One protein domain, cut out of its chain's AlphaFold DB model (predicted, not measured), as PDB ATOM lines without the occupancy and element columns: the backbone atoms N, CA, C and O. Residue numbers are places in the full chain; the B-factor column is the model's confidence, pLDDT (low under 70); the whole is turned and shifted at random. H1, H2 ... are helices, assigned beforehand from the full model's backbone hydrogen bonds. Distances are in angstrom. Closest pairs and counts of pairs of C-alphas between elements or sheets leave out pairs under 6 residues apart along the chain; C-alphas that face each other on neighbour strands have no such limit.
ATOM      1  N   GLY A   2     105.442  80.749  96.751       78.00
ATOM      2  CA  GLY A   2     105.642  79.837  97.875       78.00
ATOM      3  C   GLY A   2     104.346  79.555  98.640       78.00
ATOM      4  O   GLY A   2     103.340  80.248  98.481       78.00
ATOM      5  N   ILE A   3     104.382  78.544  99.508       77.44
ATOM      6  CA  ILE A   3     103.252  78.144 100.367       77.44
ATOM      7  C   ILE A   3     102.817  79.310 101.277       77.44
ATOM      8  O   ILE A   3     101.624  79.541 101.448       77.44
ATOM      9  N   LEU A   4     103.775  80.112 101.756       75.38
ATOM     10  CA  LEU A   4     103.537  81.307 102.575       75.38
ATOM     11  C   LEU A   4     102.755  82.409 101.843       75.38
ATOM     12  O   LEU A   4     101.881  83.037 102.421       75.38
ATOM     13  N   GLU A   5     103.021  82.649 100.558       70.75
ATOM     14  CA  GLU A   5     102.295  83.673  99.784       70.75
ATOM     15  C   GLU A   5     100.838  83.260  99.546       70.75
ATOM     16  O   GLU A   5      99.939  84.101  99.517       70.75
ATOM     17  N   ARG A   6     100.589  81.950  99.440       72.06
ATOM     18  CA  ARG A   6      99.247  81.389  99.275       72.06
ATOM     19  C   ARG A   6      98.421  81.491 100.557       72.06
ATOM     20  O   ARG A   6      97.251  81.855 100.479       72.06
ATOM     21  N   THR A   7      99.020  81.221 101.717       77.12
ATOM     22  CA  THR A   7      98.337  81.366 103.013       77.12
ATOM     23  C   THR A   7      98.107  82.835 103.366       77.12
ATOM     24  O   THR A   7      97.015  83.199 103.795       77.12
ATOM     25  N   LEU A   8      99.071  83.713 103.079       74.50
ATOM     26  CA  LEU A   8      98.932  85.157 103.288       74.50
ATOM     27  C   LEU A   8      97.869  85.798 102.405       74.50
ATOM     28  O   LEU A   8      97.166  86.696 102.857       74.50
ATOM     29  N   ARG A   9      97.707  85.325 101.167       72.00
ATOM     30  CA  ARG A   9      96.644  85.798 100.274       72.00
ATOM     31  C   ARG A   9      95.248  85.410 100.768       72.00
ATOM     32  O   ARG A   9      94.311  86.162 100.531       72.00
ATOM     33  N   ALA A  10      95.124  84.269 101.448       78.06
ATOM     34  CA  ALA A  10      93.865  83.799 102.023       78.06
ATOM     35  C   ALA A  10      93.494  84.530 103.327       78.06
ATOM     36  O   ALA A  10      92.318  84.777 103.567       78.06
ATOM     37  N   ILE A  11      94.486  84.889 104.149       83.19
ATOM     38  CA  ILE A  11      94.267  85.529 105.458       83.19
ATOM     39  C   ILE A  11      94.223  87.062 105.342       83.19
ATOM     40  O   ILE A  11      93.412  87.716 105.988       83.19
ATOM     41  N   SER A  12      95.095  87.653 104.523       78.62
ATOM     42  CA  SER A  12      95.288  89.105 104.435       78.62
ATOM     43  C   SER A  12      95.635  89.538 103.001       78.62
ATOM     44  O   SER A  12      96.816  89.693 102.658       78.62
ATOM     45  N   PRO A  13      94.635  89.778 102.135       76.62
ATOM     46  CA  PRO A  13      94.881  90.091 100.728       76.62
ATOM     47  C   PRO A  13      95.656  91.404 100.531       76.62
ATOM     48  O   PRO A  13      96.509  91.478  99.648       76.62
ATOM     49  N   GLY A  14      95.432  92.417 101.376       83.88
ATOM     50  CA  GLY A  14      96.136  93.705 101.287       83.88
ATOM     51  C   GLY A  14      97.635  93.602 101.584       83.88
ATOM     52  O   GLY A  14      98.455  94.177 100.868       83.88
ATOM     53  N   TRP A  15      98.013  92.816 102.595       81.50
ATOM     54  CA  TRP A  15      99.421  92.616 102.945       81.50
ATOM     55  C   TRP A  15     100.150  91.749 101.911       81.50
ATOM     56  O   TRP A  15     101.272  92.070 101.514       81.50
ATOM     57  N   ALA A  16      99.484  90.711 101.397       83.06
ATOM     58  CA  ALA A  16     100.005  89.910 100.294       83.06
ATOM     59  C   ALA A  16     100.239  90.762  99.030       83.06
ATOM     60  O   ALA A  16     101.296  90.658  98.410       83.06
ATOM     61  N   ALA A  17      99.301  91.652  98.684       82.12
ATOM     62  CA  ALA A  17      99.436  92.553  97.539       82.12
ATOM     63  C   ALA A  17     100.579  93.568  97.715       82.12
ATOM     64  O   ALA A  17     101.356  93.789  96.784       82.12
ATOM     65  N   ALA A  18     100.722  94.158  98.906       86.00
ATOM     66  CA  ALA A  18     101.821  95.074  99.206       86.00
ATOM     67  C   ALA A  18     103.185  94.380  99.075       86.00
ATOM     68  O   ALA A  18     104.084  94.904  98.419       86.00
ATOM     69  N   ARG A  19     103.308  93.161  99.611       84.94
ATOM     70  CA  ARG A  19     104.536  92.363  99.544       84.94
ATOM     71  C   ARG A  19     104.902  91.961  98.116       84.94
ATOM     72  O   ARG A  19     106.067  92.043  97.740       84.94
ATOM     73  N   GLU A  20     103.924  91.543  97.319       85.50
ATOM     74  CA  GLU A  20     104.123  91.232  95.898       85.50
ATOM     75  C   GLU A  20     104.610  92.450  95.113       85.50
ATOM     76  O   GLU A  20     105.573  92.365  94.354       85.50
ATOM     77  N   ARG A  21     103.996  93.612  95.354       86.12
ATOM     78  CA  ARG A  21     104.405  94.880  94.749       86.12
ATOM     79  C   ARG A  21     105.842  95.250  95.114       86.12
ATOM     80  O   ARG A  21     106.601  95.667  94.244       86.12
ATOM     81  N   ASP A  22     106.229  95.085  96.374       87.31
ATOM     82  CA  ASP A  22     107.587  95.397  96.824       87.31
ATOM     83  C   ASP A  22     108.609  94.393  96.274       87.31
ATOM     84  O   ASP A  22     109.686  94.795  95.837       87.31
ATOM     85  N   ARG A  23     108.246  93.108  96.162       86.81
ATOM     86  CA  ARG A  23     109.061  92.093  95.477       86.81
ATOM     87  C   ARG A  23     109.277  92.442  94.005       86.81
ATOM     88  O   ARG A  23     110.399  92.363  93.521       86.81
ATOM     89  N   LEU A  24     108.227  92.857  93.295       87.06
ATOM     90  CA  LEU A  24     108.337  93.291  91.900       87.06
ATOM     91  C   LEU A  24     109.258  94.507  91.751       87.06
ATOM     92  O   LEU A  24     110.069  94.543  90.830       87.06
ATOM     93  N   ARG A  25     109.180  95.474  92.673       86.62
ATOM     94  CA  ARG A  25     110.072  96.644  92.692       86.62
ATOM     95  C   ARG A  25     111.528  96.259  92.930       86.62
ATOM     96  O   ARG A  25     112.397  96.768  92.230       86.62
ATOM     97  N   LEU A  26     111.787  95.358  93.876       85.19
ATOM     98  CA  LEU A  26     113.135  94.854  94.143       85.19
ATOM     99  C   LEU A  26     113.699  94.117  92.928       85.19
ATOM    100  O   LEU A  26     114.814  94.412  92.513       85.19
ATOM    101  N   ASN A  27     112.905  93.249  92.300       84.12
ATOM    102  CA  ASN A  27     113.316  92.536  91.090       84.12
ATOM    103  C   ASN A  27     113.606  93.496  89.927       84.12
ATOM    104  O   ASN A  27     114.561  93.289  89.185       84.12
ATOM    105  N   ALA A  28     112.801  94.549  89.757       82.19
ATOM    106  CA  ALA A  28     113.029  95.561  88.725       82.19
ATOM    107  C   ALA A  28     114.310  96.370  88.989       82.19
ATOM    108  O   ALA A  28     115.085  96.615  88.067       82.19
ATOM    109  N   TYR A  29     114.556  96.742  90.249       82.06
ATOM    110  CA  TYR A  29     115.789  97.408  90.665       82.06
ATOM    111  C   TYR A  29     117.021  96.514  90.453       82.06
ATOM    112  O   TYR A  29     118.044  96.971  89.947       82.06
ATOM    113  N   GLU A  30     116.912  95.227  90.786       77.12
ATOM    114  CA  GLU A  30     117.976  94.242  90.580       77.12
ATOM    115  C   GLU A  30     118.252  94.004  89.088       77.12
ATOM    116  O   GLU A  30     119.409  93.968  88.680       77.12
ATOM    117  N   ALA A  31     117.213  93.934  88.251       74.56
ATOM    118  CA  ALA A  31     117.357  93.774  86.804       74.56
ATOM    119  C   ALA A  31     117.999  94.995  86.117       74.56
ATOM    120  O   ALA A  31     118.674  94.842  85.097       74.56
ATOM    121  N   ALA A  32     117.800  96.199  86.661       76.94
ATOM    122  CA  ALA A  32     118.394  97.427  86.137       76.94
ATOM    123  C   ALA A  32     119.898  97.547  86.442       76.94
ATOM    124  O   ALA A  32     120.608  98.245  85.720       76.94
ATOM    125  N   ASN A  33     120.393  96.865  87.482       77.31
ATOM    126  CA  ASN A  33     121.802  96.886  87.864       77.31
ATOM    127  C   ASN A  33     122.559  95.698  87.242       77.31
ATOM    128  O   ASN A  33     122.439  94.566  87.722       77.31
ATOM    129  N   PRO A  34     123.383  95.912  86.198       72.06
ATOM    130  CA  PRO A  34     124.159  94.831  85.606       72.06
ATOM    131  C   PRO A  34     125.174  94.293  86.623       72.06
ATOM    132  O   PRO A  34     126.032  95.021  87.115       72.06
ATOM    133  N   SER A  35     125.102  92.996  86.928       76.50
ATOM    134  CA  SER A  35     126.013  92.327  87.863       76.50
ATOM    135  C   SER A  35     126.752  91.174  87.185       76.50
ATOM    136  O   SER A  35     126.427  90.758  86.072       76.50
ATOM    137  N   ARG A  36     127.755  90.604  87.861       72.00
ATOM    138  CA  ARG A  36     128.504  89.446  87.338       72.00
ATOM    139  C   ARG A  36     127.597  88.242  87.044       72.00
ATOM    140  O   ARG A  36     127.868  87.509  86.093       72.00
ATOM    141  N   LEU A  37     126.546  88.055  87.850       76.12
ATOM    142  CA  LEU A  37     125.532  87.006  87.680       76.12
ATOM    143  C   LEU A  37     124.350  87.469  86.809       76.12
ATOM    144  O   LEU A  37     123.653  86.637  86.241       76.12
ATOM    145  N   HIS A  38     124.164  88.783  86.656       63.91
ATOM    146  CA  HIS A  38     123.106  89.410  85.863       63.91
ATOM    147  C   HIS A  38     123.718  90.196  84.692       63.91
ATOM    148  O   HIS A  38     123.684  91.426  84.635       63.91
ATOM    149  N   LYS A  39     124.348  89.474  83.756       70.50
ATOM    150  CA  LYS A  39     124.896  90.095  82.544       70.50
ATOM    151  C   LYS A  39     123.747  90.585  81.668       70.50
ATOM    152  O   LYS A  39     122.845  89.813  81.348       70.50
ATOM    153  N   ALA A  40     123.819  91.842  81.233       65.88
ATOM    154  CA  ALA A  40     122.896  92.381  80.244       65.88
ATOM    155  C   ALA A  40     122.882  91.467  79.008       65.88
ATOM    156  O   ALA A  40     123.932  91.201  78.412       65.88
ATOM    157  N   LYS A  41     121.699  90.963  78.638       65.75
ATOM    158  CA  LYS A  41     121.521  90.187  77.409       65.75
ATOM    159  C   LYS A  41     121.716  91.136  76.233       65.75
ATOM    160  O   LYS A  41     120.821  91.894  75.882       65.75
ATOM    161  N   LYS A  42     122.916  91.127  75.659       63.09
ATOM    162  CA  LYS A  42     123.217  91.877  74.441       63.09
ATOM    163  C   LYS A  42     122.640  91.105  73.262       63.09
ATOM    164  O   LYS A  42     122.922  89.918  73.100       63.09
TER     165      LYS A  42
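What this domain is: This is residues 2 to 42 of the 93 residues of the protein "Phage portal protein" of Enterobacter hormaechei (UniProt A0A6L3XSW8). A short helix, H1, folds back over the beginning of a much longer helix, H2, as a lopsided helical hairpin; the rest of H2 runs on as a bare shaft to an unnamed tail, residues 33 to 42, at its far end. The printed part has 41 residues with two named helices, H1 then H2, and no named strand; its class is all helix. It is extended, with a radius of gyration of the C-alphas of 14.1 A, and a rod spanning 42 by 17 by 13 A.

Where its parts are: H1, residues 3 to 11, begins at C-alpha 3 (103.252, 78.144, 100.367) and is 12.7 A long from first to last C-alpha. H2, residues 13 to 32, is 28.6 A long and ends at C-alpha 32 (118.394, 97.427, 86.137).

How they stand to each other: H1 and H2 form a helical hairpin with a tight link of one residue, Ser 12. They touch, H2 with residues 15 to 17 alone; the closest C-alphas, those of Arg 9 and Ala 16, are 5.3 A apart. They run opposite ways at a steep tilt of 41 degrees. In H1 and H2 every O i to N i+4 pair is within hydrogen-bond range.

The domain as a whole: The two C-alphas farthest apart, those of Ile 11 and Lys 42, are 42.9 A apart. Residues 21 to 29 of H2 stand free. The printed part has no cut. Its mean pLDDT is 78.0; residue 38 and residues 40 to 42 are under 70.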